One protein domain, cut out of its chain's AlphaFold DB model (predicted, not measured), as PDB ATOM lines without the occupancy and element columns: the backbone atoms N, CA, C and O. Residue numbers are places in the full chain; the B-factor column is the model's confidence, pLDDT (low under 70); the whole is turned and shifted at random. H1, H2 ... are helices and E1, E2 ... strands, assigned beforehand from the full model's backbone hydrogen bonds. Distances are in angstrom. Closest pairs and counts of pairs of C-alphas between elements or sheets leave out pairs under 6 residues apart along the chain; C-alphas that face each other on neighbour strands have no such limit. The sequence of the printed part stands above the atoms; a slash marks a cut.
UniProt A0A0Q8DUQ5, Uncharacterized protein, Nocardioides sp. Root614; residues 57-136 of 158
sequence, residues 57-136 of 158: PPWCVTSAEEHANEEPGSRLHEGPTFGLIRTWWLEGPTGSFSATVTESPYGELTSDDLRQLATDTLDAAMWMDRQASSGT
ATOM      1  N   PRO A  57     150.575 195.332 172.009       75.00
ATOM      2  CA  PRO A  57     149.379 196.134 172.260       75.00
ATOM      3  C   PRO A  57     149.285 197.340 171.305       75.00
ATOM      4  O   PRO A  57     150.308 197.823 170.834       75.00
ATOM      5  N   PRO A  58     148.091 197.904 171.043       77.94
ATOM      6  CA  PRO A  58     147.929 198.990 170.064       77.94
ATOM      7  C   PRO A  58     148.651 200.293 170.443       77.94
ATOM      8  O   PRO A  58     148.821 201.170 169.603       77.94
ATOM      9  N   TRP A  59     149.041 200.438 171.711       81.19
ATOM     10  CA  TRP A  59     149.850 201.549 172.213       81.19
ATOM     11  C   TRP A  59     151.355 201.259 172.193       81.19
ATOM     12  O   TRP A  59     152.135 202.157 172.503       81.19
ATOM     13  N   CYS A  60     151.756 200.021 171.897       83.06
ATOM     14  CA  CYS A  60     153.143 199.595 171.944       83.06
ATOM     15  C   CYS A  60     153.910 200.162 170.748       83.06
ATOM     16  O   CYS A  60     153.478 200.058 169.598       83.06
ATOM     17  N   VAL A  61     155.041 200.786 171.055       79.19
ATOM     18  CA  VAL A  61     155.955 201.407 170.097       79.19
ATOM     19  C   VAL A  61     157.043 200.419 169.660       79.19
ATOM     20  O   VAL A  61     157.558 200.557 168.551       79.19
ATOM     21  N   THR A  62     157.361 199.410 170.483       71.00
ATOM     22  CA  THR A  62     158.344 198.365 170.156       71.00
ATOM     23  C   THR A  62     157.911 197.585 168.917       71.00
ATOM     24  O   THR A  62     156.768 197.129 168.798       71.00
ATOM     25  N   SER A  63     158.841 197.416 167.981       63.62
ATOM     26  CA  SER A  63     158.604 196.661 166.755       63.62
ATOM     27  C   SER A  63     158.585 195.149 167.016       63.62
ATOM     28  O   SER A  63     159.247 194.634 167.914       63.62
ATOM     29  N   ALA A  64     157.859 194.399 166.183       60.22
ATOM     30  CA  ALA A  64     157.835 192.934 166.252       60.22
ATOM     31  C   ALA A  64     159.245 192.313 166.102       60.22
ATOM     32  O   ALA A  64     159.567 191.300 166.716       60.22
ATOM     33  N   GLU A  65     160.124 192.959 165.332       57.53
ATOM     34  CA  GLU A  65     161.506 192.521 165.107       57.53
ATOM     35  C   GLU A  65     162.374 192.627 166.370       57.53
ATOM     36  O   GLU A  65     163.201 191.748 166.621       57.53
ATOM     37  N   GLU A  66     162.150 193.641 167.209       59.81
ATOM     38  CA  GLU A  66     162.834 193.786 168.502       59.81
ATOM     39  C   GLU A  66     162.438 192.668 169.478       59.81
ATOM     40  O   GLU A  66     163.281 192.176 170.226       59.81
ATOM     41  N   HIS A  67     161.202 192.167 169.382       58.69
ATOM     42  CA  HIS A  67     160.716 191.025 170.162       58.69
ATOM     43  C   HIS A  67     161.108 189.653 169.599       58.69
ATOM     44  O   HIS A  67     160.920 188.638 170.277       58.69
ATOM     45  N   ALA A  68     161.638 189.577 168.374       57.44
ATOM     46  CA  ALA A  68     161.955 188.304 167.723       57.44
ATOM     47  C   ALA A  68     163.106 187.545 168.410       57.44
ATOM     48  O   ALA A  68     163.184 186.322 168.293       57.44
ATOM     49  N   ASN A  69     163.969 188.259 169.139       59.72
ATOM     50  CA  ASN A  69     165.108 187.692 169.867       59.72
ATOM     51  C   ASN A  69     164.863 187.559 171.380       59.72
ATOM     52  O   ASN A  69     165.742 187.079 172.095       59.72
ATOM     53  N   GLU A  70     163.708 188.002 171.881       60.34
ATOM     54  CA  GLU A  70     163.382 187.948 173.307       60.34
ATOM     55  C   GLU A  70     162.796 186.584 173.685       60.34
ATOM     56  O   GLU A  70     162.003 185.995 172.942       60.34
ATOM     57  N   GLU A  71     163.175 186.073 174.860       56.16
ATOM     58  CA  GLU A  71     162.615 184.827 175.373       56.16
ATOM     59  C   GLU A  71     161.083 184.938 175.520       56.16
ATOM     60  O   GLU A  71     160.551 185.968 175.957       56.16
ATOM     61  N   PRO A  72     160.331 183.886 175.149       54.19
ATOM     62  CA  PRO A  72     158.883 183.891 175.287       54.19
ATOM     63  C   PRO A  72     158.496 184.023 176.766       54.19
ATOM     64  O   PRO A  72     158.792 183.145 177.573       54.19
ATOM     65  N   GLY A  73     157.809 185.118 177.110       56.28
ATOM     66  CA  GLY A  73     157.333 185.404 178.470       56.28
ATOM     67  C   GLY A  73     158.097 186.493 179.231       56.28
ATOM     68  O   GLY A  73     157.779 186.724 180.393       56.28
ATOM     69  N   SER A  74     159.069 187.163 178.602       62.81
ATOM     70  CA  SER A  74     159.788 188.307 179.184       62.81
ATOM     71  C   SER A  74     159.821 189.523 178.256       62.81
ATOM     72  O   SER A  74     160.788 190.286 178.268       62.81
ATOM     73  N   ARG A  75     158.808 189.674 177.398       74.56
ATOM     74  CA  ARG A  75     158.811 190.719 176.372       74.56
ATOM     75  C   ARG A  75     158.602 192.089 176.987       74.56
ATOM     76  O   ARG A  75     157.690 192.273 177.793       74.56
ATOM     77  N   LEU A  76     159.434 193.046 176.592       81.50
ATOM     78  CA  LEU A  76     159.349 194.414 177.089       81.50
ATOM     79  C   LEU A  76     158.732 195.330 176.033       81.50
ATOM     80  O   LEU A  76     159.379 195.724 175.067       81.50
ATOM     81  N   HIS A  77     157.468 195.684 176.233       84.19
ATOM     82  CA  HIS A  77     156.710 196.553 175.336       84.19
ATOM     83  C   HIS A  77     156.914 198.014 175.729       84.19
ATOM     84  O   HIS A  77     156.637 198.394 176.866       84.19
ATOM     85  N   GLU A  78     157.380 198.845 174.805       87.94
ATOM     86  CA  GLU A  78     157.537 200.282 175.010       87.94
ATOM     87  C   GLU A  78     156.196 200.991 174.825       87.94
ATOM     88  O   GLU A  78     155.519 200.808 173.818       87.94
ATOM     89  N   GLY A  79     155.806 201.802 175.803       88.06
ATOM     90  CA  GLY A  79     154.620 202.647 175.745       88.06
ATOM     91  C   GLY A  79     154.919 204.076 175.270       88.06
ATOM     92  O   GLY A  79     156.018 204.384 174.810       88.06
ATOM     93  N   PRO A  80     153.944 204.994 175.383       90.31
ATOM     94  CA  PRO A  80     154.153 206.397 175.060       90.31
ATOM     95  C   PRO A  80     155.192 207.048 175.982       90.31
ATOM     96  O   PRO A  80     155.411 206.639 177.128       90.31
ATOM     97  N   THR A  81     155.808 208.110 175.465       91.81
ATOM     98  CA  THR A  81     156.755 208.957 176.197       91.81
ATOM     99  C   THR A  81     156.073 210.253 176.636       91.81
ATOM    100  O   THR A  81     155.355 210.872 175.851       91.81
ATOM    101  N   PHE A  82     156.328 210.677 177.872       91.56
ATOM    102  CA  PHE A  82     155.844 211.917 178.480       91.56
ATOM    103  C   PHE A  82     157.058 212.760 178.872       91.56
ATOM    104  O   PHE A  82     157.694 212.500 179.891       91.56
ATOM    105  N   GLY A  83     157.446 213.708 178.018       91.69
ATOM    106  CA  GLY A  83     158.675 214.481 178.213       91.69
ATOM    107  C   GLY A  83     159.904 213.573 178.321       91.69
ATOM    108  O   GLY A  83     160.264 212.893 177.361       91.69
ATOM    109  N   LEU A  84     160.541 213.544 179.495       90.69
ATOM    110  CA  LEU A  84     161.685 212.664 179.773       90.69
ATOM    111  C   LEU A  84     161.280 211.253 180.236       90.69
ATOM    112  O   LEU A  84     162.141 210.383 180.359       90.69
ATOM    113  N   ILE A  85     160.000 210.997 180.504       91.69
ATOM    114  CA  ILE A  85     159.506 209.728 181.043       91.69
ATOM    115  C   ILE A  85     159.130 208.774 179.907       91.69
ATOM    116  O   ILE A  85     158.174 209.015 179.178       91.69
ATOM    117  N   ARG A  86     159.836 207.648 179.795       90.62
ATOM    118  CA  ARG A  86     159.464 206.527 178.915       90.62
ATOM    119  C   ARG A  86     158.720 205.477 179.722       90.62
ATOM    120  O   ARG A  86     159.152 205.148 180.827       90.62
ATOM    121  N   THR A  87     157.623 204.955 179.186       90.50
ATOM    122  CA  THR A  87     156.823 203.916 179.846       90.50
ATOM    123  C   THR A  87     157.057 202.555 179.206       90.50
ATOM    124  O   THR A  87     157.410 202.457 178.035       90.50
ATOM    125  N   TRP A  88     156.874 201.498 179.989       89.62
ATOM    126  CA  TRP A  88     157.144 200.123 179.595       89.62
ATOM    127  C   TRP A  88     156.110 199.182 180.194       89.62
ATOM    128  O   TRP A  88     155.594 199.426 181.287       89.62
ATOM    129  N   TRP A  89     155.882 198.058 179.535       88.06
ATOM    130  CA  TRP A  89     155.142 196.931 180.073       88.06
ATOM    131  C   TRP A  89     155.960 195.663 179.898       88.06
ATOM    132  O   TRP A  89     156.316 195.282 178.784       88.06
ATOM    133  N   LEU A  90     156.263 195.016 181.016       84.38
ATOM    134  CA  LEU A  90     156.849 193.690 181.006       84.38
ATOM    135  C   LEU A  90     155.713 192.679 180.887       84.38
ATOM    136  O   LEU A  90     154.933 192.501 181.826       84.38
ATOM    137  N   GLU A  91     155.626 192.035 179.730       80.19
ATOM    138  CA  GLU A  91     154.690 190.948 179.487       80.19
ATOM    139  C   GLU A  91     155.080 189.734 180.333       80.19
ATOM    140  O   GLU A  91     156.244 189.341 180.394       80.19
ATOM    141  N   GLY A  92     154.094 189.137 180.991       74.25
ATOM    142  CA  GLY A  92     154.273 187.968 181.840       74.25
ATOM    143  C   GLY A  92     152.975 187.610 182.567       74.25
ATOM    144  O   GLY A  92     151.982 188.329 182.434       74.25
ATOM    145  N   PRO A  93     152.962 186.534 183.375       71.38
ATOM    146  CA  PRO A  93     151.756 186.052 184.058       71.38
ATOM    147  C   PRO A  93     151.061 187.101 184.936       71.38
ATOM    148  O   PRO A  93     149.855 187.034 185.148       71.38
ATOM    149  N   THR A  94     151.821 188.069 185.451       71.62
ATOM    150  CA  THR A  94     151.329 189.172 186.287       71.62
ATOM    151  C   THR A  94     151.528 190.544 185.644       71.62
ATOM    152  O   THR A  94     151.465 191.522 186.376       71.62
ATOM    153  N   GLY A  95     151.838 190.601 184.340       78.00
ATOM    154  CA  GLY A  95     152.225 191.771 183.535       78.00
ATOM    155  C   GLY A  95     152.384 193.112 184.268       78.00
ATOM    156  O   GLY A  95     151.400 193.685 184.723       78.00
ATOM    157  N   SER A  96     153.594 193.673 184.328       84.12
ATOM    158  CA  SER A  96     153.854 194.886 185.121       84.12
ATOM    159  C   SER A  96     154.184 196.102 184.262       84.12
ATOM    160  O   SER A  96     155.100 196.048 183.440       84.12
ATOM    161  N   PHE A  97     153.499 197.220 184.506       88.31
ATOM    162  CA  PHE A  97     153.879 198.521 183.953       88.31
ATOM    163  C   PHE A  97     155.016 199.150 184.764       88.31
ATOM    164  O   PHE A  97     155.067 199.031 185.988       88.31
ATOM    165  N   SER A  98     155.935 199.820 184.080       89.38
ATOM    166  CA  SER A  98     157.036 200.566 184.693       89.38
ATOM    167  C   SER A  98     157.387 201.794 183.857       89.38
ATOM    168  O   SER A  98     156.938 201.933 182.721       89.38
ATOM    169  N   ALA A  99     158.189 202.700 184.412       90.00
ATOM    170  CA  ALA A  99     158.661 203.879 183.702       90.00
ATOM    171  C   ALA A  99     160.132 204.163 184.019       90.00
ATOM    172  O   ALA A  99     160.626 203.842 185.100       90.00
ATOM    173  N   THR A 100     160.831 204.780 183.072       89.00
ATOM    174  CA  THR A 100     162.227 205.203 183.212       89.00
ATOM    175  C   THR A 100     162.373 206.665 182.826       89.00
ATOM    176  O   THR A 100     161.806 207.097 181.823       89.00
ATOM    177  N   VAL A 101     163.182 207.405 183.581       87.31
ATOM    178  CA  VAL A 101     163.560 208.779 183.237       87.31
ATOM    179  C   VAL A 101     164.739 208.734 182.270       87.31
ATOM    180  O   VAL A 101     165.760 208.109 182.556       87.31
ATOM    181  N   THR A 102     164.591 209.379 181.121       85.81
ATOM    182  CA  THR A 102     165.657 209.571 180.137       85.81
ATOM    183  C   THR A 102     166.537 210.728 180.587       85.81
ATOM    184  O   THR A 102     166.037 211.716 181.127       85.81
ATOM    185  N   GLU A 103     167.848 210.616 180.380       79.31
ATOM    186  CA  GLU A 103     168.774 211.693 180.721       79.31
ATOM    187  C   GLU A 103     168.409 212.979 179.969       79.31
ATOM    188  O   GLU A 103     168.139 212.961 178.766       79.31
ATOM    189  N   SER A 104     168.391 214.101 180.694       75.50
ATOM    190  CA  SER A 104     168.159 215.405 180.080       75.50
ATOM    191  C   SER A 104     169.360 215.773 179.209       75.50
ATOM    192  O   SER A 104     170.486 215.803 179.717       75.50
ATOM    193  N   PRO A 105     169.156 216.134 177.929       68.38
ATOM    194  CA  PRO A 105     170.249 216.595 177.079       68.38
ATOM    195  C   PRO A 105     170.802 217.961 177.524       68.38
ATOM    196  O   PRO A 105     171.845 218.385 177.031       68.38
ATOM    197  N   TYR A 106     170.119 218.651 178.446       65.75
ATOM    198  CA  TYR A 106     170.437 220.013 178.878       65.75
ATOM    199  C   TYR A 106     171.205 220.094 180.212       65.75
ATOM    200  O   TYR A 106     171.504 221.194 180.669       65.75
ATOM    201  N   GLY A 107     171.588 218.960 180.815       78.88
ATOM    202  CA  GLY A 107     172.355 218.939 182.067       78.88
ATOM    203  C   GLY A 107     171.484 219.136 183.314       78.88
ATOM    204  O   GLY A 107     170.520 218.394 183.508       78.88
ATOM    205  N   GLU A 108     171.850 220.082 184.189       84.25
ATOM    206  CA  GLU A 108     171.110 220.370 185.430       84.25
ATOM    207  C   GLU A 108     169.691 220.880 185.136       84.25
ATOM    208  O   GLU A 108     169.490 221.757 184.299       84.25
ATOM    209  N   LEU A 109     168.700 220.336 185.848       85.88
ATOM    210  CA  LEU A 109     167.296 220.714 185.689       85.88
ATOM    211  C   LEU A 109     166.996 222.005 186.452       85.88
ATOM    212  O   LEU A 109     167.285 222.117 187.646       85.88
ATOM    213  N   THR A 110     166.359 222.963 185.783       91.56
ATOM    214  CA  THR A 110     165.844 224.165 186.443       91.56
ATOM    215  C   THR A 110     164.602 223.847 187.280       91.56
ATOM    216  O   THR A 110     164.003 222.775 187.183       91.56
ATOM    217  N   SER A 111     164.152 224.802 188.102       91.88
ATOM    218  CA  SER A 111     162.908 224.634 188.863       91.88
ATOM    219  C   SER A 111     161.681 224.425 187.976       91.88
ATOM    220  O   SER A 111     160.745 223.745 188.392       91.88
ATOM    221  N   ASP A 112     161.667 225.015 186.781       92.81
ATOM    222  CA  ASP A 112     160.557 224.856 185.843       92.81
ATOM    223  C   ASP A 112     160.613 223.488 185.162       92.81
ATOM    224  O   ASP A 112     159.584 222.819 185.074       92.81
ATOM    225  N   ASP A 113     161.811 223.007 184.824       90.81
ATOM    226  CA  ASP A 113     161.994 221.651 184.294       90.81
ATOM    227  C   ASP A 113     161.565 220.589 185.310       90.81
ATOM    228  O   ASP A 113     160.927 219.604 184.950       90.81
ATOM    229  N   LEU A 114     161.847 220.801 186.600       91.00
ATOM    230  CA  LEU A 114     161.393 219.906 187.668       91.00
ATOM    231  C   LEU A 114     159.863 219.902 187.815       91.00
ATOM    232  O   LEU A 114     159.273 218.846 188.051       91.00
ATOM    233  N   ARG A 115     159.203 221.059 187.665       93.75
ATOM    234  CA  ARG A 115     157.730 221.146 187.672       93.75
ATOM    235  C   ARG A 115     157.128 220.429 186.468       93.75
ATOM    236  O   ARG A 115     156.127 219.726 186.618       93.75
ATOM    237  N   GLN A 116     157.744 220.585 185.300       92.12
ATOM    238  CA  GLN A 116     157.321 219.887 184.095       92.12
ATOM    239  C   GLN A 116     157.502 218.376 184.255       92.12
ATOM    240  O   GLN A 116     156.547 217.633 184.062       92.12
ATOM    241  N   LEU A 117     158.662 217.929 184.739       91.81
ATOM    242  CA  LEU A 117     158.942 216.517 184.990       91.81
ATOM    243  C   LEU A 117     157.937 215.890 185.966       91.81
ATOM    244  O   LEU A 117     157.501 214.758 185.762       91.81
ATOM    245  N   ALA A 118     157.545 216.614 187.018       93.06
ATOM    246  CA  ALA A 118     156.524 216.150 187.956       93.06
ATOM    247  C   ALA A 118     155.151 215.984 187.282       93.06
ATOM    248  O   ALA A 118     154.446 215.010 187.552       93.06
ATOM    249  N   THR A 119     154.793 216.905 186.384       95.12
ATOM    250  CA  THR A 119     153.553 216.842 185.596       95.12
ATOM    251  C   THR A 119     153.586 215.660 184.628       95.12
ATOM    252  O   THR A 119     152.674 214.838 184.635       95.12
ATOM    253  N   ASP A 120     154.681 215.503 183.885       94.06
ATOM    254  CA  ASP A 120     154.877 214.403 182.938       94.06
ATOM    255  C   ASP A 120     154.841 213.035 183.642       94.06
ATOM    256  O   ASP A 120     154.266 212.071 183.138       94.06
ATOM    257  N   THR A 121     155.423 212.954 184.843       94.38
ATOM    258  CA  THR A 121     155.404 211.744 185.678       94.38
ATOM    259  C   THR A 121     153.985 211.397 186.125       94.38
ATOM    260  O   THR A 121     153.608 210.225 186.109       94.38
ATOM    261  N   LEU A 122     153.185 212.400 186.500       95.06
ATOM    262  CA  LEU A 122     151.781 212.196 186.852       95.06
ATOM    263  C   LEU A 122     150.975 211.696 185.647       95.06
ATOM    264  O   LEU A 122     150.222 210.732 185.780       95.06
ATOM    265  N   ASP A 123     151.162 212.298 184.473       95.25
ATOM    266  CA  ASP A 123     150.476 211.883 183.248       95.25
ATOM    267  C   ASP A 123     150.849 210.451 182.841       95.25
ATOM    268  O   ASP A 123     149.969 209.652 182.493       95.25
ATOM    269  N   ALA A 124     152.131 210.090 182.961       91.94
ATOM    270  CA  ALA A 124     152.611 208.730 182.741       91.94
ATOM    271  C   ALA A 124     151.968 207.734 183.717       91.94
ATOM    272  O   ALA A 124     151.482 206.684 183.292       91.94
ATOM    273  N   ALA A 125     151.905 208.071 185.010       93.50
ATOM    274  CA  ALA A 125     151.252 207.241 186.022       93.50
ATOM    275  C   ALA A 125     149.761 207.044 185.717       93.50
ATOM    276  O   ALA A 125     149.282 205.915 185.661       93.50
ATOM    277  N   MET A 126     149.044 208.124 185.395       93.50
ATOM    278  CA  MET A 126     147.631 208.058 185.012       93.50
ATOM    279  C   MET A 126     147.398 207.254 183.729       93.50
ATOM    280  O   MET A 126     146.337 206.652 183.542       93.50
ATOM    281  N   TRP A 127     148.343 207.266 182.788       92.25
ATOM    282  CA  TRP A 127     148.284 206.394 181.622       92.25
ATOM    283  C   TRP A 127     148.477 204.922 182.011       92.25
ATOM    284  O   TRP A 127     147.640 204.108 181.621       92.25
ATOM    285  N   MET A 128     149.494 204.595 182.817       89.38
ATOM    286  CA  MET A 128     149.755 203.225 183.286       89.38
ATOM    287  C   MET A 128     148.571 202.664 184.082       89.38
ATOM    288  O   MET A 128     148.133 201.550 183.812       89.38
ATOM    289  N   ASP A 129     147.979 203.457 184.976       88.25
ATOM    290  CA  ASP A 129     146.790 203.069 185.744       88.25
ATOM    291  C   ASP A 129     145.603 202.758 184.834       88.25
ATOM    292  O   ASP A 129     144.882 201.777 185.040       88.25
ATOM    293  N   ARG A 130     145.399 203.574 183.792       87.81
ATOM    294  CA  ARG A 130     144.365 203.309 182.788       87.81
ATOM    295  C   ARG A 130     144.643 202.015 182.043       87.81
ATOM    296  O   ARG A 130     143.701 201.255 181.876       87.81
ATOM    297  N   GLN A 131     145.890 201.753 181.648       85.62
ATOM    298  CA  GLN A 131     146.241 200.509 180.960       85.62
ATOM    299  C   GLN A 131     146.093 199.284 181.857       85.62
ATOM    300  O   GLN A 131     145.578 198.276 181.397       85.62
ATOM    301  N   ALA A 132     146.467 199.368 183.133       79.31
ATOM    302  CA  ALA A 132     146.246 198.294 184.098       79.31
ATOM    303  C   ALA A 132     144.747 198.057 184.352       79.31
ATOM    304  O   ALA A 132     144.310 196.921 184.505       79.31
ATOM    305  N   SER A 133     143.946 199.126 184.339       73.69
ATOM    306  CA  SER A 133     142.493 199.048 184.523       73.69
ATOM    307  C   SER A 133     141.748 198.577 183.269       73.69
ATOM    308  O   SER A 133     140.695 197.959 183.385       73.69
ATOM    309  N   SER A 134     142.254 198.887 182.070       68.12
ATOM    310  CA  SER A 134     141.702 198.416 180.792       68.12
ATOM    311  C   SER A 134     142.248 197.049 180.384       68.12
ATOM    312  O   SER A 134     141.608 196.326 179.627       68.12
ATOM    313  N   GLY A 135     143.432 196.704 180.886       55.38
ATOM    314  CA  GLY A 135     144.159 195.456 180.700       55.38
ATOM    315  C   GLY A 135     143.648 194.354 181.616       55.38
ATOM    316  O   GLY A 135     144.427 193.660 182.262       55.38
ATOM    317  N   THR A 136     142.332 194.160 181.641       46.34
ATOM    318  CA  THR A 136     141.757 192.849 181.940       46.34
ATOM    319  C   THR A 136     142.187 191.895 180.829       46.34
ATOM    320  O   THR A 136     141.495 191.702 179.831       46.34
TER     321      THR A 136
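This is residues 57 to 136 of the 158 residues of an uncharacterized protein of Nocardioides sp. Root614 (UniProt A0A0Q8DUQ5). One long helix, H2, covers one face of a small twisted sheet of three strands and runs along them, while a short helix, H1, only grazes the sheet. The helix packs on the sheet with residues 116 to 132. The printed part has 80 residues, with named elements in the order H1, E1, E2, E3, H2; the sheet order is E1, E2, E3, antiparallel, and the class is mixed, helices and strands. It is only just loose, close to compact, with a radius of gyration of the C-alphas of 14.3 A, and elongated, spanning 43 by 28 by 18 A.

H1 is residues 64 to 67, beginning at C-alpha 64 (157.835, 192.934, 166.252). E1, residues 76 to 82, is 17.9 A long; E2, residues 85 to 90, is 16.3 A; E3, residues 96 to 101, is 17.1 A. H2, residues 111 to 134, is 34.7 A long and ends at C-alpha 134 (141.702, 198.416, 180.792).

E1, E2 and E3 form a meander, each strand the antiparallel neighbour of the one before. Hairpin E1 and E2 has N 77 and O 89 within hydrogen-bond range at 2.8 A; hairpin E2 and E3 has N 88 and O 98 at 2.8 A. H2 on one face of the sheet makes two layers, at a height over the sheet of 8.7 A. It lies over E2, along the strands, at 21 degrees on the local plane. The closest C-alphas of E2 and H2, Ile 85 and Thr 121, are 6.5 A apart. H1 and H2 are apart. In H2 every O i to N i+4 pair is within hydrogen-bond range; H1 is too short for such a pair.

The farthest C-alphas, Pro 72 and Ser 111, are 43.1 A apart. The printed part has no cut and no long link. Residues 63 to 74, 105 to 106 and 134 to 136 have pLDDT under 70.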